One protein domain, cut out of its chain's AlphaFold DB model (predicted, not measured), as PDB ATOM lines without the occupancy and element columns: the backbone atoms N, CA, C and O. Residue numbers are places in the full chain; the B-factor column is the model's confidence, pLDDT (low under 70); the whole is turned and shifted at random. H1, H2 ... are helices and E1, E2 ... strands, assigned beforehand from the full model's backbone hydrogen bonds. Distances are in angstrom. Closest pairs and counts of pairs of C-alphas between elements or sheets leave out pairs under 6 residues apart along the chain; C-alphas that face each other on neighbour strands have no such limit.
ATOM      1  N   VAL A 290      31.941 -23.246 -26.188       75.12
ATOM      2  CA  VAL A 290      32.823 -22.317 -26.898       75.12
ATOM      3  C   VAL A 290      34.184 -22.259 -26.222       75.12
ATOM      4  O   VAL A 290      34.285 -22.188 -24.999       75.12
ATOM      5  N   ARG A 291      35.233 -22.300 -27.046       79.38
ATOM      6  CA  ARG A 291      36.626 -22.190 -26.622       79.38
ATOM      7  C   ARG A 291      37.145 -20.778 -26.873       79.38
ATOM      8  O   ARG A 291      36.935 -20.198 -27.936       79.38
ATOM      9  N   TRP A 292      37.841 -20.267 -25.877       82.25
ATOM     10  CA  TRP A 292      38.430 -18.947 -25.795       82.25
ATOM     11  C   TRP A 292      39.943 -19.126 -25.616       82.25
ATOM     12  O   TRP A 292      40.402 -19.428 -24.516       82.25
ATOM     13  N   ASP A 293      40.703 -19.012 -26.707       71.19
ATOM     14  CA  ASP A 293      42.158 -19.252 -26.752       71.19
ATOM     15  C   ASP A 293      42.934 -18.297 -27.684       71.19
ATOM     16  O   ASP A 293      44.136 -18.453 -27.861       71.19
ATOM     17  N   GLN A 294      42.265 -17.331 -28.322       66.88
ATOM     18  CA  GLN A 294      42.901 -16.382 -29.243       66.88
ATOM     19  C   GLN A 294      42.084 -15.093 -29.405       66.88
ATOM     20  O   GLN A 294      40.895 -15.038 -29.066       66.88
ATOM     21  N   ASP A 295      42.721 -14.068 -29.977       60.12
ATOM     22  CA  ASP A 295      42.065 -12.839 -30.426       60.12
ATOM     23  C   ASP A 295      40.907 -13.165 -31.384       60.12
ATOM     24  O   ASP A 295      41.086 -13.814 -32.415       60.12
ATOM     25  N   GLY A 296      39.697 -12.710 -31.044       66.81
ATOM     26  CA  GLY A 296      38.489 -12.992 -31.828       66.81
ATOM     27  C   GLY A 296      37.773 -14.294 -31.462       66.81
ATOM     28  O   GLY A 296      37.031 -14.830 -32.288       66.81
ATOM     29  N   ALA A 297      37.975 -14.798 -30.239       74.31
ATOM     30  CA  ALA A 297      37.201 -15.907 -29.696       74.31
ATOM     31  C   ALA A 297      35.692 -15.711 -29.932       74.31
ATOM     32  O   ALA A 297      35.137 -14.635 -29.689       74.31
ATOM     33  N   SER A 298      35.028 -16.754 -30.436       82.12
ATOM     34  CA  SER A 298      33.600 -16.671 -30.748       82.12
ATOM     35  C   SER A 298      32.783 -16.401 -29.476       82.12
ATOM     36  O   SER A 298      33.172 -16.832 -28.386       82.12
ATOM     37  N   PRO A 299      31.650 -15.688 -29.576       89.19
ATOM     38  CA  PRO A 299      30.712 -15.606 -28.466       89.19
ATOM     39  C   PRO A 299      30.134 -16.988 -28.145       89.19
ATOM     40  O   PRO A 299      29.788 -17.738 -29.059       89.19
ATOM     41  N   LEU A 300      29.942 -17.289 -26.858       91.31
ATOM     42  CA  LEU A 300      28.928 -18.269 -26.462       91.31
ATOM     43  C   LEU A 300      27.572 -17.626 -26.731       91.31
ATOM     44  O   LEU A 300      27.267 -16.609 -26.120       91.31
ATOM     45  N   GLU A 301      26.781 -18.180 -27.643       94.00
ATOM     46  CA  GLU A 301      25.484 -17.628 -28.032       94.00
ATOM     47  C   GLU A 301      24.405 -18.708 -27.941       94.00
ATOM     48  O   GLU A 301      24.479 -19.718 -28.634       94.00
ATOM     49  N   VAL A 302      23.386 -18.458 -27.119       91.88
ATOM     50  CA  VAL A 302      22.162 -19.262 -27.033       91.88
ATOM     51  C   VAL A 302      21.041 -18.461 -27.681       91.88
ATOM     52  O   VAL A 302      20.771 -17.330 -27.264       91.88
ATOM     53  N   ARG A 303      20.387 -19.024 -28.700       93.44
ATOM     54  CA  ARG A 303      19.266 -18.383 -29.408       93.44
ATOM     55  C   ARG A 303      17.929 -18.930 -28.938       93.44
ATOM     56  O   ARG A 303      17.797 -20.117 -28.657       93.44
ATOM     57  N   GLY A 304      16.925 -18.062 -28.888       90.94
ATOM     58  CA  GLY A 304      15.554 -18.468 -28.627       90.94
ATOM     59  C   GLY A 304      14.880 -19.143 -29.839       90.94
ATOM     60  O   GLY A 304      15.333 -18.985 -30.976       90.94
ATOM     61  N   PRO A 305      13.769 -19.873 -29.625       93.44
ATOM     62  CA  PRO A 305      13.197 -20.197 -28.322       93.44
ATOM     63  C   PRO A 305      14.058 -21.224 -27.561       93.44
ATOM     64  O   PRO A 305      14.408 -22.268 -28.106       93.44
ATOM     65  N   GLY A 306      14.391 -20.938 -26.303       91.12
ATOM     66  CA  GLY A 306      15.343 -21.722 -25.515       91.12
ATOM     67  C   GLY A 306      15.350 -21.332 -24.039       91.12
ATOM     68  O   GLY A 306      14.730 -20.350 -23.629       91.12
ATOM     69  N   ILE A 307      16.034 -22.124 -23.219       91.88
ATOM     70  CA  ILE A 307      16.127 -21.905 -21.773       91.88
ATOM     71  C   ILE A 307      17.580 -22.096 -21.366       91.88
ATOM     72  O   ILE A 307      18.165 -23.116 -21.710       91.88
ATOM     73  N   VAL A 308      18.150 -21.156 -20.613       94.38
ATOM     74  CA  VAL A 308      19.449 -21.325 -19.947       94.38
ATOM     75  C   VAL A 308      19.195 -21.579 -18.470       94.38
ATOM     76  O   VAL A 308      18.613 -20.755 -17.778       94.38
ATOM     77  N   THR A 309      19.612 -22.741 -17.987       92.62
ATOM     78  CA  THR A 309      19.424 -23.220 -16.608       92.62
ATOM     79  C   THR A 309      20.741 -23.307 -15.844       92.62
ATOM     80  O   THR A 309      20.752 -23.360 -14.612       92.62
ATOM     81  N   ARG A 310      21.862 -23.350 -16.567       91.69
ATOM     82  CA  ARG A 310      23.188 -23.575 -16.003       91.69
ATOM     83  C   ARG A 310      24.267 -22.990 -16.905       91.69
ATOM     84  O   ARG A 310      24.149 -23.061 -18.127       91.69
ATOM     85  N   LEU A 311      25.305 -22.434 -16.294       92.38
ATOM     86  CA  LEU A 311      26.506 -21.925 -16.947       92.38
ATOM     87  C   LEU A 311      27.722 -22.569 -16.293       92.38
ATOM     88  O   LEU A 311      27.804 -22.618 -15.067       92.38
ATOM     89  N   SER A 312      28.676 -23.023 -17.094       92.06
ATOM     90  CA  SER A 312      29.911 -23.606 -16.576       92.06
ATOM     91  C   SER A 312      31.118 -23.096 -17.352       92.06
ATOM     92  O   SER A 312      31.023 -22.799 -18.546       92.06
ATOM     93  N   ALA A 313      32.252 -23.009 -16.663       91.56
ATOM     94  CA  ALA A 313      33.537 -22.664 -17.251       91.56
ATOM     95  C   ALA A 313      34.605 -23.680 -16.842       91.56
ATOM     96  O   ALA A 313      34.605 -24.162 -15.711       91.56
ATOM     97  N   LEU A 314      35.540 -23.974 -17.737       90.75
ATOM     98  CA  LEU A 314      36.778 -24.679 -17.429       90.75
ATOM     99  C   LEU A 314      37.938 -23.776 -17.853       90.75
ATOM    100  O   LEU A 314      38.042 -23.421 -19.024       90.75
ATOM    101  N   VAL A 315      38.764 -23.365 -16.898       92.00
ATOM    102  CA  VAL A 315      39.721 -22.267 -17.072       92.00
ATOM    103  C   VAL A 315      41.120 -22.750 -16.716       92.00
ATOM    104  O   VAL A 315      41.359 -23.179 -15.589       92.00
ATOM    105  N   PHE A 316      42.052 -22.638 -17.654       91.56
ATOM    106  CA  PHE A 316      43.483 -22.764 -17.404       91.56
ATOM    107  C   PHE A 316      44.140 -21.407 -17.641       91.56
ATOM    108  O   PHE A 316      44.000 -20.816 -18.710       91.56
ATOM    109  N   VAL A 317      44.820 -20.892 -16.619       90.75
ATOM    110  CA  VAL A 317      45.561 -19.627 -16.681       90.75
ATOM    111  C   VAL A 317      46.938 -19.876 -16.076       90.75
ATOM    112  O   VAL A 317      47.090 -19.780 -14.855       90.75
ATOM    113  N   PRO A 318      47.940 -20.234 -16.889       85.62
ATOM    114  CA  PRO A 318      49.299 -20.357 -16.401       85.62
ATOM    115  C   PRO A 318      49.882 -18.951 -16.213       85.62
ATOM    116  O   PRO A 318      49.916 -18.124 -17.127       85.62
ATOM    117  N   GLY A 319      50.331 -18.659 -14.994       84.69
ATOM    118  CA  GLY A 319      50.968 -17.387 -14.657       84.69
ATOM    119  C   GLY A 319      49.998 -16.300 -14.159       84.69
ATOM    120  O   GLY A 319      49.207 -16.566 -13.251       84.69
ATOM    121  N   PRO A 320      50.134 -15.036 -14.616       85.00
ATOM    122  CA  PRO A 320      49.373 -13.914 -14.073       85.00
ATOM    123  C   PRO A 320      47.878 -14.017 -14.398       85.00
ATOM    124  O   PRO A 320      47.472 -14.688 -15.342       85.00
ATOM    125  N   ALA A 321      47.052 -13.311 -13.622       86.06
ATOM    126  CA  ALA A 321      45.608 -13.293 -13.837       86.06
ATOM    127  C   ALA A 321      45.242 -12.808 -15.251       86.06
ATOM    128  O   ALA A 321      45.825 -11.845 -15.757       86.06
ATOM    129  N   LEU A 322      44.240 -13.457 -15.850       87.75
ATOM    130  CA  LEU A 322      43.729 -13.110 -17.172       87.75
ATOM    131  C   LEU A 322      43.186 -11.671 -17.174       87.75
ATOM    132  O   LEU A 322      42.313 -11.332 -16.374       87.75
ATOM    133  N   GLY A 323      43.698 -10.831 -18.076       87.81
ATOM    134  CA  GLY A 323      43.177  -9.480 -18.292       87.81
ATOM    135  C   GLY A 323      41.965  -9.456 -19.231       87.81
ATOM    136  O   GLY A 323      41.567 -10.481 -19.780       87.81
ATOM    137  N   GLY A 324      41.412  -8.266 -19.473       90.25
ATOM    138  CA  GLY A 324      40.322  -8.047 -20.434       90.25
ATOM    139  C   GLY A 324      38.953  -7.881 -19.780       90.25
ATOM    140  O   GLY A 324      38.859  -7.617 -18.582       90.25
ATOM    141  N   THR A 325      37.904  -8.024 -20.587       93.50
ATOM    142  CA  THR A 325      36.510  -7.850 -20.175       93.50
ATOM    143  C   THR A 325      35.671  -9.016 -20.671       93.50
ATOM    144  O   THR A 325      35.659  -9.325 -21.862       93.50
ATOM    145  N   VAL A 326      34.932  -9.641 -19.763       95.25
ATOM    146  CA  VAL A 326      33.870 -10.594 -20.074       95.25
ATOM    147  C   VAL A 326      32.536  -9.861 -20.017       95.25
ATOM    148  O   VAL A 326      32.199  -9.260 -18.995       95.25
ATOM    149  N   THR A 327      31.769  -9.934 -21.099       97.69
ATOM    150  CA  THR A 327      30.434  -9.338 -21.185       97.69
ATOM    151  C   THR A 327      29.390 -10.435 -21.279       97.69
ATOM    152  O   THR A 327      29.437 -11.247 -22.202       97.69
ATOM    153  N   PHE A 328      28.437 -10.434 -20.350       98.25
ATOM    154  CA  PHE A 328      27.208 -11.215 -20.456       98.25
ATOM    155  C   PHE A 328      26.106 -10.296 -20.970       98.25
ATOM    156  O   PHE A 328      25.951  -9.181 -20.474       98.25
ATOM    157  N   THR A 329      25.340 -10.749 -21.954       98.38
ATOM    158  CA  THR A 329      24.251  -9.975 -22.550       98.38
ATOM    159  C   THR A 329      23.023 -10.848 -22.714       98.38
ATOM    160  O   THR A 329      23.105 -11.960 -23.229       98.38
ATOM    161  N   ARG A 330      21.864 -10.314 -22.338       97.62
ATOM    162  CA  ARG A 330      20.563 -10.814 -22.777       97.62
ATOM    163  C   ARG A 330      19.938  -9.763 -23.679       97.62
ATOM    164  O   ARG A 330      19.971  -8.583 -23.347       97.62
ATOM    165  N   SER A 331      19.375 -10.176 -24.808       97.56
ATOM    166  CA  SER A 331      18.612  -9.274 -25.669       97.56
ATOM    167  C   SER A 331      17.371  -9.951 -26.220       97.56
ATOM    168  O   SER A 331      17.430 -11.117 -26.593       97.56
ATOM    169  N   SER A 332      16.282  -9.192 -26.328       96.50
ATOM    170  CA  SER A 332      15.017  -9.588 -26.962       96.50
ATOM    171  C   SER A 332      15.019  -9.411 -28.489       96.50
ATOM    172  O   SER A 332      14.078  -9.783 -29.186       96.50
ATOM    173  N   GLY A 333      16.043  -8.739 -29.031       92.94
ATOM    174  CA  GLY A 333      16.079  -8.318 -30.434       92.94
ATOM    175  C   GLY A 333      15.142  -7.153 -30.785       92.94
ATOM    176  O   GLY A 333      15.158  -6.703 -31.929       92.94
ATOM    177  N   GLY A 334      14.377  -6.618 -29.825       90.88
ATOM    178  CA  GLY A 334      13.452  -5.498 -30.038       90.88
ATOM    179  C   GLY A 334      14.114  -4.118 -30.156       90.88
ATOM    180  O   GLY A 334      13.452  -3.161 -30.552       90.88
ATOM    181  N   GLY A 335      15.407  -4.003 -29.830       88.19
ATOM    182  CA  GLY A 335      16.153  -2.738 -29.889       88.19
ATOM    183  C   GLY A 335      15.789  -1.738 -28.784       88.19
ATOM    184  O   GLY A 335      15.932  -0.532 -28.988       88.19
ATOM    185  N   GLY A 336      15.289  -2.221 -27.641       89.06
ATOM    186  CA  GLY A 336      15.025  -1.402 -26.456       89.06
ATOM    187  C   GLY A 336      16.304  -0.850 -25.803       89.06
ATOM    188  O   GLY A 336      17.413  -1.221 -26.197       89.06
ATOM    189  N   PRO A 337      16.173   0.056 -24.813       95.06
ATOM    190  CA  PRO A 337      17.315   0.496 -24.015       95.06
ATOM    191  C   PRO A 337      17.944  -0.699 -23.287       95.06
ATOM    192  O   PRO A 337      17.224  -1.542 -22.764       95.06
ATOM    193  N   VAL A 338      19.279  -0.754 -23.253       98.00
ATOM    194  CA  VAL A 338      20.021  -1.814 -22.558       98.00
ATOM    195  C   VAL A 338      20.277  -1.388 -21.116       98.00
ATOM    196  O   VAL A 338      20.877  -0.338 -20.875       98.00
ATOM    197  N   ALA A 339      19.827  -2.193 -20.156       98.44
ATOM    198  CA  ALA A 339      20.155  -2.006 -18.748       98.44
ATOM    199  C   ALA A 339      21.584  -2.502 -18.461       98.44
ATOM    200  O   ALA A 339      21.889  -3.677 -18.654       98.44
ATOM    201  N   HIS A 340      22.456  -1.618 -17.973       98.38
ATOM    202  CA  HIS A 340      23.834  -1.957 -17.601       98.38
ATOM    203  C   HIS A 340      23.910  -2.287 -16.109       98.38
ATOM    204  O   HIS A 340      23.733  -1.407 -15.259       98.38
ATOM    205  N   LEU A 341      24.156  -3.553 -15.780       98.50
ATOM    206  CA  LEU A 341      24.102  -4.064 -14.412       98.50
ATOM    207  C   LEU A 341      25.516  -4.218 -13.824       98.50
ATOM    208  O   LEU A 341      26.463  -4.493 -14.559       98.50
ATOM    209  N   PRO A 342      25.705  -4.016 -12.506       97.62
ATOM    210  CA  PRO A 342      27.043  -3.895 -11.919       97.62
ATOM    211  C   PRO A 342      27.715  -5.233 -11.582       97.62
ATOM    212  O   PRO A 342      28.920  -5.266 -11.350       97.62
ATOM    213  N   THR A 343      26.956  -6.327 -11.474       98.00
ATOM    214  CA  THR A 343      27.464  -7.645 -11.060       98.00
ATOM    215  C   THR A 343      26.742  -8.762 -11.801       98.00
ATOM    216  O   THR A 343      25.600  -8.585 -12.231       98.00
ATOM    217  N   LEU A 344      27.378  -9.937 -11.912       97.69
ATOM    218  CA  LEU A 344      26.733 -11.101 -12.527       97.69
ATOM    219  C   LEU A 344      25.457 -11.509 -11.777       97.69
ATOM    220  O   LEU A 344      24.475 -11.868 -12.411       97.69
ATOM    221  N   ALA A 345      25.441 -11.406 -10.444       97.81
ATOM    222  CA  ALA A 345      24.252 -11.714  -9.649       97.81
ATOM    223  C   ALA A 345      23.084 -10.772  -9.987       97.81
ATOM    224  O   ALA A 345      22.002 -11.244 -10.311       97.81
ATOM    225  N   ALA A 346      23.326  -9.453 -10.024       98.12
ATOM    226  CA  ALA A 346      22.301  -8.480 -10.406       98.12
ATOM    227  C   ALA A 346      21.806  -8.697 -11.845       98.12
ATOM    228  O   ALA A 346      20.618  -8.549 -12.116       98.12
ATOM    229  N   PHE A 347      22.710  -9.076 -12.754       98.56
ATOM    230  CA  PHE A 347      22.355  -9.458 -14.117       98.56
ATOM    231  C   PHE A 347      21.434 -10.675 -14.164       98.56
ATOM    232  O   PHE A 347      20.384 -10.615 -14.801       98.56
ATOM    233  N   LEU A 348      21.793 -11.763 -13.484       97.69
ATOM    234  CA  LEU A 348      20.996 -12.987 -13.480       97.69
ATOM    235  C   LEU A 348      19.628 -12.761 -12.822       97.69
ATOM    236  O   LEU A 348      18.630 -13.184 -13.395       97.69
ATOM    237  N   ASP A 349      19.560 -12.029 -11.708       97.69
ATOM    238  CA  ASP A 349      18.299 -11.710 -11.022       97.69
ATOM    239  C   ASP A 349      17.353 -10.871 -11.901       97.69
ATOM    240  O   ASP A 349      16.146 -11.095 -11.914       97.69
ATOM    241  N   ALA A 350      17.886  -9.909 -12.664       98.25
ATOM    242  CA  ALA A 350      17.075  -9.047 -13.523       98.25
ATOM    243  C   ALA A 350      16.598  -9.742 -14.808       98.25
ATOM    244  O   ALA A 350      15.578  -9.354 -15.379       98.25
ATOM    245  N   THR A 351      17.340 -10.743 -15.288       98.31
ATOM    246  CA  THR A 351      17.136 -11.345 -16.617       98.31
ATOM    247  C   THR A 351      16.535 -12.750 -16.600       98.31
ATOM    248  O   THR A 351      16.144 -13.250 -17.661       98.31
ATOM    249  N   SER A 352      16.447 -13.382 -15.430       97.88
ATOM    250  CA  SER A 352      15.900 -14.732 -15.254       97.88
ATOM    251  C   SER A 352      14.410 -14.719 -14.898       97.88
ATOM    252  O   SER A 352      13.837 -13.680 -14.577       97.88
ATOM    253  N   GLY A 353      13.775 -15.888 -14.988       97.62
ATOM    254  CA  GLY A 353      12.367 -16.084 -14.656       97.62
ATOM    255  C   GLY A 353      11.422 -15.955 -15.854       97.62
ATOM    256  O   GLY A 353      11.818 -15.652 -16.981       97.62
ATOM    257  N   ALA A 354      10.137 -16.238 -15.610       96.06
ATOM    258  CA  ALA A 354       9.080 -16.149 -16.625       96.06
ATOM    259  C   ALA A 354       8.688 -14.702 -16.962       96.06
ATOM    260  O   ALA A 354       8.287 -14.423 -18.090       96.06
ATOM    261  N   GLU A 355       8.838 -13.795 -15.996       96.81
ATOM    262  CA  GLU A 355       8.565 -12.360 -16.122       96.81
ATOM    263  C   GLU A 355       9.798 -11.565 -15.657       96.81
ATOM    264  O   GLU A 355       9.800 -10.989 -14.570       96.81
ATOM    265  N   PRO A 356      10.886 -11.583 -16.442       97.25
ATOM    266  CA  PRO A 356      12.135 -10.933 -16.067       97.25
ATOM    267  C   PRO A 356      11.964  -9.414 -16.025       97.25
ATOM    268  O   PRO A 356      11.279  -8.838 -16.874       97.25
ATOM    269  N   ALA A 357      12.629  -8.764 -15.068       97.81
ATOM    270  CA  ALA A 357      12.605  -7.309 -14.935       97.81
ATOM    271  C   ALA A 357      13.211  -6.607 -16.161       97.81
ATOM    272  O   ALA A 357      12.726  -5.552 -16.559       97.81
ATOM    273  N   GLU A 358      14.233  -7.215 -16.771       98.06
ATOM    274  CA  GLU A 358      14.943  -6.687 -17.934       98.06
ATOM    275  C   GLU A 358      15.063  -7.743 -19.043       98.06
ATOM    276  O   GLU A 358      15.602  -8.838 -18.843       98.06
ATOM    277  N   THR A 359      14.590  -7.414 -20.248       96.75
ATOM    278  CA  THR A 359      14.723  -8.259 -21.454       96.75
ATOM    279  C   THR A 359      15.919  -7.903 -22.328       96.75
ATOM    280  O   THR A 359      16.335  -8.712 -23.155       96.75
ATOM    281  N   ASP A 360      16.484  -6.714 -22.125       98.12
ATOM    282  CA  ASP A 360      17.681  -6.219 -22.793       98.12
ATOM    283  C   ASP A 360      18.622  -5.646 -21.727       98.12
ATOM    284  O   ASP A 360      18.434  -4.536 -21.234       98.12
ATOM    285  N   ALA A 361      19.619  -6.431 -21.331       98.56
ATOM    286  CA  ALA A 361      20.566  -6.065 -20.284       98.56
ATOM    287  C   ALA A 361      21.960  -6.602 -20.593       98.56
ATOM    288  O   ALA A 361      22.113  -7.610 -21.291       98.56
ATOM    289  N   ASP A 362      22.977  -5.961 -20.028       98.56
ATOM    290  CA  ASP A 362      24.338  -6.470 -20.021       98.56
ATOM    291  C   ASP A 362      25.026  -6.291 -18.662       98.56
ATOM    292  O   ASP A 362      24.563  -5.573 -17.772       98.56
ATOM    293  N   VAL A 363      26.135  -7.002 -18.501       98.62
ATOM    294  CA  VAL A 363      27.100  -6.786 -17.428       98.62
ATOM    295  C   VAL A 363      28.501  -7.009 -17.980       98.62
ATOM    296  O   VAL A 363      28.748  -7.982 -18.692       98.62
ATOM    297  N   GLN A 364      29.416  -6.102 -17.643       98.38
ATOM    298  CA  GLN A 364      30.831  -6.166 -18.006       98.38
ATOM    299  C   GLN A 364      31.669  -6.400 -16.752       98.38
ATOM    300  O   GLN A 364      31.556  -5.653 -15.782       98.38
ATOM    301  N   LEU A 365      32.506  -7.434 -16.771       97.75
ATOM    302  CA  LEU A 365      33.316  -7.867 -15.632       97.75
ATOM    303  C   LEU A 365      34.751  -8.117 -16.082       97.75
ATOM    304  O   LEU A 365      34.982  -8.512 -17.223       97.75
ATOM    305  N   ASP A 366      35.715  -7.964 -15.178       95.31
ATOM    306  CA  ASP A 366      37.001  -8.627 -15.383       95.31
ATOM    307  C   ASP A 366      36.820 -10.165 -15.318       95.31
ATOM    308  O   ASP A 366      35.848 -10.652 -14.722       95.31
ATOM    309  N   PRO A 367      37.715 -10.963 -15.933       94.06
ATOM    310  CA  PRO A 367      37.562 -12.415 -15.961       94.06
ATOM    311  C   PRO A 367      37.484 -13.059 -14.574       94.06
ATOM    312  O   PRO A 367      36.726 -14.009 -14.384       94.06
ATOM    313  N   ALA A 368      38.214 -12.538 -13.582       94.31
ATOM    314  CA  ALA A 368      38.196 -13.092 -12.232       94.31
ATOM    315  C   ALA A 368      36.817 -12.916 -11.575       94.31
ATOM    316  O   ALA A 368      36.280 -13.868 -11.008       94.31
ATOM    317  N   ALA A 369      36.212 -11.733 -11.703       96.94
ATOM    318  CA  ALA A 369      34.862 -11.450 -11.233       96.94
ATOM    319  C   ALA A 369      33.802 -12.256 -11.999       96.94
ATOM    320  O   ALA A 369      32.842 -12.734 -11.389       96.94
ATOM    321  N   ALA A 370      33.983 -12.461 -13.308       96.50
ATOM    322  CA  ALA A 370      33.103 -13.308 -14.111       96.50
ATOM    323  C   ALA A 370      33.107 -14.765 -13.615       96.50
ATOM    324  O   ALA A 370      32.042 -15.317 -13.339       96.50
ATOM    325  N   PHE A 371      34.285 -15.374 -13.436       95.38
ATOM    326  CA  PHE A 371      34.395 -16.763 -12.979       95.38
ATOM    327  C   PHE A 371      33.967 -16.939 -11.519       95.38
ATOM    328  O   PHE A 371      33.237 -17.878 -11.207       95.38
ATOM    329  N   ALA A 372      34.319 -16.000 -10.635       95.50
ATOM    330  CA  ALA A 372      33.842 -16.006  -9.252       95.50
ATOM    331  C   ALA A 372      32.313 -15.854  -9.159       95.50
ATOM    332  O   ALA A 372      31.685 -16.430  -8.272       95.50
ATOM    333  N   GLY A 373      31.707 -15.108 -10.089       96.19
ATOM    334  CA  GLY A 373      30.257 -14.985 -10.206       96.19
ATOM    335  C   GLY A 373      29.566 -16.290 -10.611       96.19
ATOM    336  O   GLY A 373      28.401 -16.487 -10.261       96.19
ATOM    337  N   LEU A 374      30.267 -17.191 -11.313       95.25
ATOM    338  CA  LEU A 374      29.735 -18.515 -11.624       95.25
ATOM    339  C   LEU A 374      29.724 -19.405 -10.373       95.25
ATOM    340  O   LEU A 374      28.730 -20.062 -10.087       95.25
ATOM    341  N   GLY A 375      30.781 -19.373  -9.568       93.81
ATOM    342  CA  GLY A 375      30.827 -20.096  -8.303       93.81
ATOM    343  C   GLY A 375      32.242 -20.230  -7.763       93.81
ATOM    344  O   GLY A 375      33.194 -19.678  -8.310       93.81
ATOM    345  N   ALA A 376      32.391 -20.990  -6.677       91.38
ATOM    346  CA  ALA A 376      33.714 -21.385  -6.212       91.38
ATOM    347  C   ALA A 376      34.364 -22.337  -7.228       91.38
ATOM    348  O   ALA A 376      33.680 -23.187  -7.803       91.38
ATOM    349  N   ALA A 377      35.680 -22.216  -7.412       89.94
ATOM    350  CA  ALA A 377      36.433 -23.161  -8.224       89.94
ATOM    351  C   ALA A 377      36.296 -24.576  -7.633       89.94
ATOM    352  O   ALA A 377      36.574 -24.803  -6.452       89.94
ATOM    353  N   GLY A 378      35.842 -25.514  -8.457       82.56
ATOM    354  CA  GLY A 378      35.805 -26.935  -8.151       82.56
ATOM    355  C   GLY A 378      37.204 -27.561  -8.136       82.56
ATOM    356  O   GLY A 378      38.199 -26.883  -8.409       82.56
ATOM    357  N   PRO A 379      37.302 -28.865  -7.821       80.06
ATOM    358  CA  PRO A 379      38.568 -29.584  -7.896       80.06
ATOM    359  C   PRO A 379      39.176 -29.450  -9.295       80.06
ATOM    360  O   PRO A 379      38.473 -29.573 -10.301       80.06
ATOM    361  N   GLY A 380      40.480 -29.173  -9.333       77.50
ATOM    362  CA  GLY A 380      41.213 -28.989 -10.575       77.50
ATOM    363  C   GLY A 380      41.193 -30.251 -11.431       77.50
ATOM    364  O   GLY A 380      41.295 -31.364 -10.912       77.50
ATOM    365  N   LEU A 381      41.065 -30.076 -12.742       78.69
ATOM    366  CA  LEU A 381      41.110 -31.162 -13.707       78.69
ATOM    367  C   LEU A 381      42.437 -31.141 -14.455       78.69
ATOM    368  O   LEU A 381      42.774 -30.148 -15.093       78.69
ATOM    369  N   THR A 382      43.172 -32.245 -14.382       80.50
ATOM    370  CA  THR A 382      44.456 -32.403 -15.063       80.50
ATOM    371  C   THR A 382      44.250 -32.871 -16.501       80.50
ATOM    372  O   THR A 382      43.869 -34.028 -16.700       80.50
ATOM    373  N   ILE A 383      44.469 -32.007 -17.496       79.12
ATOM    374  CA  ILE A 383      44.331 -32.356 -18.922       79.12
ATOM    375  C   ILE A 383      45.439 -31.696 -19.731       79.12
ATOM    376  O   ILE A 383      45.490 -30.482 -19.803       79.12
ATOM    377  N   GLY A 384      46.200 -32.491 -20.481       78.62
ATOM    378  CA  GLY A 384      47.107 -31.948 -21.492       78.62
ATOM    379  C   GLY A 384      48.268 -31.144 -20.907       78.62
ATOM    380  O   GLY A 384      48.573 -31.256 -19.726       78.62
ATOM    381  N   ASP A 385      48.939 -30.421 -21.791       79.75
ATOM    382  CA  ASP A 385      50.111 -29.575 -21.545       79.75
ATOM    383  C   ASP A 385      50.028 -28.463 -22.606       79.75
ATOM    384  O   ASP A 385      50.548 -28.588 -23.720       79.75
ATOM    385  N   TRP A 386      49.149 -27.492 -22.356       82.00
ATOM    386  CA  TRP A 386      48.730 -26.465 -23.312       82.00
ATOM    387  C   TRP A 386      49.818 -25.419 -23.517       82.00
ATOM    388  O   TRP A 386      50.004 -24.958 -24.645       82.00
ATOM    389  N   ASP A 387      50.541 -25.061 -22.458       81.12
ATOM    390  CA  ASP A 387      51.668 -24.130 -22.530       81.12
ATOM    391  C   ASP A 387      52.999 -24.809 -22.915       81.12
ATOM    392  O   ASP A 387      53.995 -24.115 -23.141       81.12
ATOM    393  N   ALA A 388      52.977 -26.130 -23.128       83.56
ATOM    394  CA  ALA A 388      54.088 -26.946 -23.612       83.56
ATOM    395  C   ALA A 388      55.315 -26.907 -22.682       83.56
ATOM    396  O   ALA A 388      56.462 -26.941 -23.151       83.56
ATOM    397  N   ASP A 389      55.080 -26.834 -21.372       85.38
ATOM    398  CA  ASP A 389      56.109 -26.810 -20.334       85.38
ATOM    399  C   ASP A 389      56.504 -28.218 -19.830       85.38
ATOM    400  O   ASP A 389      57.392 -28.353 -18.981       85.38
ATOM    401  N   ALA A 390      55.920 -29.271 -20.420       86.25
ATOM    402  CA  ALA A 390      56.064 -30.679 -20.043       86.25
ATOM    403  C   ALA A 390      55.466 -31.040 -18.670       86.25
ATOM    404  O   ALA A 390      55.745 -32.125 -18.140       86.25
ATOM    405  N   VAL A 391      54.628 -30.173 -18.103       87.19
ATOM    406  CA  VAL A 391      53.820 -30.403 -16.905       87.19
ATOM    407  C   VAL A 391      52.361 -30.546 -17.328       87.19
ATOM    408  O   VAL A 391      51.885 -29.932 -18.271       87.19
ATOM    409  N   THR A 392      51.620 -31.428 -16.655       83.56
ATOM    410  CA  THR A 392      50.189 -31.551 -16.939       83.56
ATOM    411  C   THR A 392      49.436 -30.337 -16.403       83.56
ATOM    412  O   THR A 392      49.474 -30.079 -15.196       83.56
ATOM    413  N   ASP A 393      48.702 -29.649 -17.275       86.00
ATOM    414  CA  ASP A 393      47.903 -28.479 -16.914       86.00
ATOM    415  C   ASP A 393      46.825 -28.831 -15.892       86.00
ATOM    416  O   ASP A 393      46.174 -29.874 -15.993       86.00
ATOM    417  N   VAL A 394      46.541 -27.908 -14.971       90.06
ATOM    418  CA  VAL A 394      45.431 -28.021 -14.017       90.06
ATOM    419  C   VAL A 394      44.384 -26.954 -14.312       90.06
ATOM    420  O   VAL A 394      44.595 -25.767 -14.071       90.06
ATOM    421  N   TYR A 395      43.217 -27.383 -14.782       90.81
ATOM    422  CA  TYR A 395      42.095 -26.508 -15.097       90.81
ATOM    423  C   TYR A 395      41.189 -26.308 -13.885       90.81
ATOM    424  O   TYR A 395      40.745 -27.277 -13.267       90.81
ATOM    425  N   ALA A 396      40.834 -25.063 -13.586       92.88
ATOM    426  CA  ALA A 396      39.817 -24.727 -12.600       92.88
ATOM    427  C   ALA A 396      38.415 -24.811 -13.226       92.88
ATOM    428  O   ALA A 396      38.123 -24.141 -14.218       92.88
ATOM    429  N   GLY A 397      37.539 -25.631 -12.644       90.81
ATOM    430  CA  GLY A 397      36.135 -25.722 -13.048       90.81
ATOM    431  C   GLY A 397      35.258 -24.742 -12.270       90.81
ATOM    432  O   GLY A 397      35.338 -24.691 -11.049       90.81
ATOM    433  N   PHE A 398      34.384 -24.011 -12.952       93.12
ATOM    434  CA  PHE A 398      33.386 -23.125 -12.354       93.12
ATOM    435  C   PHE A 398      31.992 -23.547 -12.801       93.12
ATOM    436  O   PHE A 398      31.790 -23.893 -13.966       93.12
ATOM    437  N   ASP A 399      31.027 -23.511 -11.883       90.38
ATOM    438  CA  ASP A 399      29.659 -23.955 -12.142       90.38
ATOM    439  C   ASP A 399      28.629 -23.052 -11.486       90.38
ATOM    440  O   ASP A 399      28.645 -22.887 -10.266       90.38
ATOM    441  N   ARG A 400      27.676 -22.572 -12.282       93.38
ATOM    442  CA  ARG A 400      26.491 -21.865 -11.807       93.38
ATOM    443  C   ARG A 400      25.238 -22.557 -12.300       93.38
ATOM    444  O   ARG A 400      24.855 -22.405 -13.459       93.38
ATOM    445  N   ARG A 401      24.531 -23.230 -11.399       93.25
ATOM    446  CA  ARG A 401      23.108 -23.512 -11.604       93.25
ATOM    447  C   ARG A 401      22.312 -22.244 -11.307       93.25
ATOM    448  O   ARG A 401      22.554 -21.603 -10.286       93.25
ATOM    449  N   LEU A 402      21.403 -21.878 -12.202       93.69
ATOM    450  CA  LEU A 402      20.527 -20.731 -12.000       93.69
ATOM    451  C   LEU A 402      19.327 -21.144 -11.140       93.69
ATOM    452  O   LEU A 402      18.741 -22.205 -11.370       93.69
ATOM    453  N   ASP A 403      18.989 -20.318 -10.149       92.38
ATOM    454  CA  ASP A 403      17.824 -20.545  -9.282       92.38
ATOM    455  C   ASP A 403      16.523 -20.402 -10.085       92.38
ATOM    456  O   ASP A 403      15.633 -21.249 -10.000       92.38
ATOM    457  N   GLU A 404      16.472 -19.389 -10.953       95.94
ATOM    458  CA  GLU A 404      15.488 -19.249 -12.022       95.94
ATOM    459  C   GLU A 404      16.203 -19.248 -13.376       95.94
ATOM    460  O   GLU A 404      17.279 -18.665 -13.496       95.94
ATOM    461  N   PRO A 405      15.654 -19.892 -14.416       96.50
ATOM    462  CA  PRO A 405      16.321 -19.936 -15.707       96.50
ATOM    463  C   PRO A 405      16.158 -18.631 -16.493       96.50
ATOM    464  O   PRO A 405      15.141 -17.950 -16.377       96.50
ATOM    465  N   ILE A 406      17.099 -18.343 -17.392       97.31
ATOM    466  CA  ILE A 406      16.901 -17.322 -18.427       97.31
ATOM    467  C   ILE A 406      16.037 -17.936 -19.524       97.31
ATOM    468  O   ILE A 406      16.450 -18.882 -20.197       97.31
ATOM    469  N   ILE A 407      14.838 -17.391 -19.716       96.94
ATOM    470  CA  ILE A 407      13.905 -17.843 -20.749       96.94
ATOM    471  C   ILE A 407      14.043 -16.934 -21.975       96.94
ATOM    472  O   ILE A 407      13.848 -15.716 -21.900       96.94
ATOM    473  N   LEU A 408      14.393 -17.538 -23.110       96.19
ATOM    474  CA  LEU A 408      14.462 -16.906 -24.425       96.19
ATOM    475  C   LEU A 408      13.203 -17.337 -25.178       96.19
ATOM    476  O   LEU A 408      13.109 -18.474 -25.629       96.19
ATOM    477  N   THR A 409      12.188 -16.480 -25.236       95.19
ATOM    478  CA  THR A 409      10.852 -16.851 -25.733       95.19
ATOM    479  C   THR A 409      10.740 -16.637 -27.240       95.19
ATOM    480  O   THR A 409      10.131 -17.442 -27.947       95.19
ATOM    481  N   GLY A 410      11.318 -15.544 -27.739       92.06
ATOM    482  CA  GLY A 410      11.305 -15.176 -29.150       92.06
ATOM    483  C   GLY A 410      12.468 -15.775 -29.938       92.06
ATOM    484  O   GLY A 410      13.536 -16.033 -29.400       92.06
ATOM    485  N   ALA A 411      12.300 -15.926 -31.254       93.31
ATOM    486  CA  ALA A 411      13.385 -16.351 -32.149       93.31
ATOM    487  C   ALA A 411      14.519 -15.311 -32.286       93.31
ATOM    488  O   ALA A 411      15.599 -15.626 -32.780       93.31
ATOM    489  N   ALA A 412      14.253 -14.060 -31.900       95.00
ATOM    490  CA  ALA A 412      15.235 -12.977 -31.874       95.00
ATOM    491  C   ALA A 412      15.931 -12.842 -30.509       95.00
ATOM    492  O   ALA A 412      16.918 -12.103 -30.399       95.00
ATOM    493  N   ASP A 413      15.425 -13.549 -29.494       95.88
ATOM    494  CA  ASP A 413      15.986 -13.531 -28.157       95.88
ATOM    495  C   ASP A 413      17.341 -14.237 -28.178       95.88
ATOM    496  O   ASP A 413      17.509 -15.294 -28.794       95.88
ATOM    497  N   ARG A 414      18.318 -13.657 -27.489       97.06
ATOM    498  CA  ARG A 414      19.666 -14.205 -27.380       97.06
ATOM    499  C   ARG A 414      20.229 -14.001 -25.986       97.06
ATOM    500  O   ARG A 414      20.040 -12.945 -25.380       97.06
ATOM    501  N   PHE A 415      20.956 -15.001 -25.517       97.19
ATOM    502  CA  PHE A 415      21.895 -14.874 -24.414       97.19
ATOM    503  C   PHE A 415      23.303 -15.049 -24.975       97.19
ATOM    504  O   PHE A 415      23.567 -16.003 -25.705       97.19
ATOM    505  N   THR A 416      24.195 -14.110 -24.680       96.56
ATOM    506  CA  THR A 416      25.536 -14.075 -25.258       96.56
ATOM    507  C   THR A 416      26.582 -13.838 -24.176       96.56
ATOM    508  O   THR A 416      26.391 -12.985 -23.313       96.56
ATOM    509  N   VAL A 417      27.700 -14.562 -24.240       96.06
ATOM    510  CA  VAL A 417      28.901 -14.293 -23.443       96.06
ATOM    511  C   VAL A 417      30.069 -14.048 -24.391       96.06
ATOM    512  O   VAL A 417      30.405 -14.909 -25.204       96.06
ATOM    513  N   THR A 418      30.687 -12.873 -24.298       94.88
ATOM    514  CA  THR A 418      31.849 -12.477 -25.113       94.88
ATOM    515  C   THR A 418      33.045 -12.154 -24.239       94.88
ATOM    516  O   THR A 418      32.878 -11.589 -23.159       94.88
ATOM    517  N   TYR A 419      34.244 -12.409 -24.753       92.75
ATOM    518  CA  TYR A 419      35.492 -11.930 -24.175       92.75
ATOM    519  C   TYR A 419      36.143 -10.900 -25.095       92.75
ATOM    520  O   TYR A 419      36.323 -11.144 -26.287       92.75
ATOM    521  N   ALA A 420      36.508  -9.757 -24.522       90.62
ATOM    522  CA  ALA A 420      37.333  -8.747 -25.158       90.62
ATOM    523  C   ALA A 420      38.701  -8.709 -24.452       90.62
ATOM    524  O   ALA A 420      38.753  -8.396 -23.257       90.62
ATOM    525  N   PRO A 421      39.806  -9.012 -25.149       87.81
ATOM    526  CA  PRO A 421      41.141  -8.942 -24.568       87.81
ATOM    527  C   PRO A 421      41.508  -7.496 -24.189       87.81
ATOM    528  O   PRO A 421      40.961  -6.539 -24.751       87.81
ATOM    529  N   PRO A 422      42.412  -7.301 -23.212       85.75
ATOM    530  CA  PRO A 422      42.859  -5.968 -22.822       85.75
ATOM    531  C   PRO A 422      43.582  -5.272 -23.985       85.75
ATOM    532  O   PRO A 422      44.287  -5.905 -24.764       85.75
ATOM    533  N   ALA A 423      43.457  -3.948 -24.092       81.94
ATOM    534  CA  ALA A 423      44.172  -3.199 -25.125       81.94
ATOM    535  C   ALA A 423      45.697  -3.235 -24.884       81.94
ATOM    536  O   ALA A 423      46.172  -2.771 -23.846       81.94
ATOM    537  N   GLY A 424      46.466  -3.718 -25.864       76.38
ATOM    538  CA  GLY A 424      47.936  -3.752 -25.832       76.38
ATOM    539  C   GLY A 424      48.516  -5.169 -25.716       76.38
ATOM    540  O   GLY A 424      47.776  -6.136 -25.818       76.38
ATOM    541  N   PRO A 425      49.839  -5.318 -25.504       65.94
ATOM    542  CA  PRO A 425      50.526  -6.619 -25.485       65.94
ATOM    543  C   PRO A 425      50.349  -7.389 -24.162       65.94
ATOM    544  O   PRO A 425      51.213  -8.179 -23.786       65.94
ATOM    545  N   ALA A 426      49.302  -7.085 -23.391       60.19
ATOM    546  CA  ALA A 426      49.067  -7.725 -22.102       60.19
ATOM    547  C   ALA A 426      48.650  -9.192 -22.288       60.19
ATOM    548  O   ALA A 426      48.166  -9.568 -23.348       60.19
ATOM    549  N   THR A 427      48.836  -9.999 -21.241       58.91
ATOM    550  CA  THR A 427      48.485 -11.425 -21.186       58.91
ATOM    551  C   THR A 427      46.981 -11.624 -21.387       58.91
ATOM    552  O   THR A 427      46.196 -11.563 -20.433       58.91
ATOM    553  N   GLY A 428      46.577 -11.792 -22.643       60.50
ATOM    554  CA  GLY A 428      45.266 -12.276 -23.031       60.50
ATOM    555  C   GLY A 428      45.249 -13.799 -23.105       60.50
ATOM    556  O   GLY A 428      46.193 -14.494 -22.721       60.50
ATOM    557  N   LEU A 429      44.145 -14.328 -23.623       66.00
ATOM    558  CA  LEU A 429      44.019 -15.745 -23.977       66.00
ATOM    559  C   LEU A 429      44.973 -16.172 -25.107       66.00
ATOM    560  O   LEU A 429      45.129 -17.356 -25.355       66.00
ATOM    561  N   ASP A 430      45.602 -15.219 -25.790       59.28
ATOM    562  CA  ASP A 430      46.377 -15.381 -27.020       59.28
ATOM    563  C   ASP A 430      47.798 -15.929 -26.823       59.28
ATOM    564  O   ASP A 430      48.496 -16.170 -27.810       59.28
ATOM    565  N   GLN A 431      48.253 -16.121 -25.579       62.75
ATOM    566  CA  GLN A 431      49.638 -16.533 -25.307       62.75
ATOM    567  C   GLN A 431      49.762 -17.827 -24.503       62.75
ATOM    568  O   GLN A 431      50.622 -18.636 -24.841       62.75
ATOM    569  N   THR A 432      48.931 -18.052 -23.477       74.38
ATOM    570  CA  THR A 432      49.069 -19.244 -22.612       74.38
ATOM    571  C   THR A 432      47.790 -19.693 -21.885       74.38
ATOM    572  O   THR A 432      47.735 -20.820 -21.404       74.38
ATOM    573  N   ALA A 433      46.746 -18.864 -21.790       85.38
ATOM    574  CA  ALA A 433      45.507 -19.223 -21.098       85.38
ATOM    575  C   ALA A 433      44.461 -19.811 -22.056       85.38
ATOM    576  O   ALA A 433      44.383 -19.428 -23.219       85.38
ATOM    577  N   VAL A 434      43.606 -20.702 -21.559       88.00
ATOM    578  CA  VAL A 434      42.457 -21.218 -22.310       88.00
ATOM    579  C   VAL A 434      41.229 -21.298 -21.415       88.00
ATOM    580  O   VAL A 434      41.289 -21.712 -20.256       88.00
ATOM    581  N   VAL A 435      40.091 -20.896 -21.972       89.31
ATOM    582  CA  VAL A 435      38.794 -20.965 -21.303       89.31
ATOM    583  C   VAL A 435      37.816 -21.737 -22.181       89.31
ATOM    584  O   VAL A 435      37.668 -21.462 -23.368       89.31
ATOM    585  N   TYR A 436      37.118 -22.699 -21.591       89.38
ATOM    586  CA  TYR A 436      35.965 -23.359 -22.193       89.38
ATOM    587  C   TYR A 436      34.716 -22.892 -21.462       89.38
ATOM    588  O   TYR A 436      34.646 -23.012 -20.241       89.38
ATOM    589  N   LEU A 437      33.735 -22.364 -22.188       89.25
ATOM    590  CA  LEU A 437      32.446 -21.944 -21.645       89.25
ATOM    591  C   LEU A 437      31.320 -22.785 -22.213       89.25
ATOM    592  O   LEU A 437      31.345 -23.140 -23.390       89.25
ATOM    593  N   ARG A 438      30.309 -23.047 -21.386       89.75
ATOM    594  CA  ARG A 438      29.142 -23.834 -21.775       89.75
ATOM    595  C   ARG A 438      27.862 -23.321 -21.130       89.75
ATOM    596  O   ARG A 438      27.865 -22.934 -19.959       89.75
ATOM    597  N   ALA A 439      26.768 -23.385 -21.883       88.00
ATOM    598  CA  ALA A 439      25.409 -23.228 -21.376       88.00
ATOM    599  C   ALA A 439      24.688 -24.584 -21.356       88.00
ATOM    600  O   ALA A 439      24.873 -25.407 -22.246       88.00
ATOM    601  N   ASN A 440      23.867 -24.815 -20.329       84.19
ATOM    602  CA  ASN A 440      23.081 -26.039 -20.133       84.19
ATOM    603  C   ASN A 440      23.862 -27.368 -20.212       84.19
ATOM    604  O   ASN A 440      23.431 -28.278 -20.925       84.19
TER     605      ASN A 440
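This is residues 290 to 440 of the 442 residues of an uncharacterized protein of Nocardioides soli (UniProt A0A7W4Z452). Two four-stranded antiparallel sheets stand as a V, their strands running along the long axis of the domain; the sheets come together where E1 and E8 meet E2 and spread apart toward E6 and E5. Two short helices, H1 and H2, fill the open mouth of the V between E5 and E6, and tight turns carry the chain from one sheet to the other at E2 to E3 and E6 to E7. The printed part has 151 residues, with named elements in the order E1 E2 E3 E4 H1 E5 H2 E6 E7 E8; the sheets' orders are E1 - E8 - E3 - E6 and E2 - E7 - E4 - E5. The class is mixed, helices and strands, though under half of the residues are in named elements. The whole is compact, with a radius of gyration of the C-alphas of 15.8 A, and its outline is elongated, spanning 51 by 33 by 25 A.

Begin with the sheet of E1, residues 290 to 292, E8, residues 434 to 439, E3, residues 306 to 316, and E6, residues 394 to 408. E1 and E6 are its edge strands. Look at N 290 and O 437, 2.9 A apart, for E1 and E8, at N 314 and O 436, 2.8 A, for E8 and E3, and at N 398 and O 313, 2.8 A, for E3 and E6. E3 bends by 64 degrees at residue 309 and E6 by 86 degrees at residue 404. Now turn to the second sheet: E2, residues 300 to 303, E7, residues 414 to 420, E4, residues 325 to 331, and E5, residues 361 to 365. It is twisted, its C-alphas lying up to 4.0 A off its best plane. Here N 302 and O 415 are 2.8 A apart, N 327 and O 418 2.9 A, and N 363 and O 328 2.9 A, each within hydrogen-bond range. Between the sheets, the closest C-alphas of E2 and E8 are those of Leu 300 and Leu 437, 7.0 A apart; E3 and E7 are only just apart, at 8.2 A. H1, residues 344 to 351, and H2, residues 367 to 374, are on the same face of the sheet E2 E7 E4 E5, an arrangement of two layers, helices on one face of a sheet. H1 lies over E5 at a height over the sheet of 8.8 A and runs along the strands, 6 degrees from E5 on the local plane. H2 lies over E5 too, at 9.2 A, and is also on the other sheet, where its closest C-alphas to E6 are those of Leu 374 and Arg 400, 4.7 A apart. H1 and H2 only just touch, with 3 pairs of C-alphas within 8 A, the closest being Leu 344 and Gly 373 at 5.7 A; they run the same way at a steep tilt of 57 degrees. In both helices every O i to N i+4 pair is within hydrogen-bond range.

Find C-alpha 290 at (32.823, -22.317, -26.898), where E1 begins. E3 is 29.3 A long, and E6, the longest strand, runs 34.5 A from C-alpha 394 at (45.431, -28.021, -14.017) to C-alpha 408 at (14.462, -16.906, -24.425). E4 measures 18.8 A, E7 18.6 A and E8 17.2 A, ending at C-alpha 439 at (25.409, -23.228, -21.376). E5 is 13.7 A, H2 10.8 A, H1 10.4 A, E2 10.1 A and E1 6.6 A.

The two C-alphas farthest apart are those of Glu 355 and Ala 390, 51.1 A. The printed part has no cut. The long links are E4 to H1, H2 to E6 and E7 to E8; in the first, residues 339 to 340 pair in parallel with residues 361 to 362 of E5. The mean pLDDT of the printed part is 89.5, with residues 294 to 296 and 425 to 431 under 70.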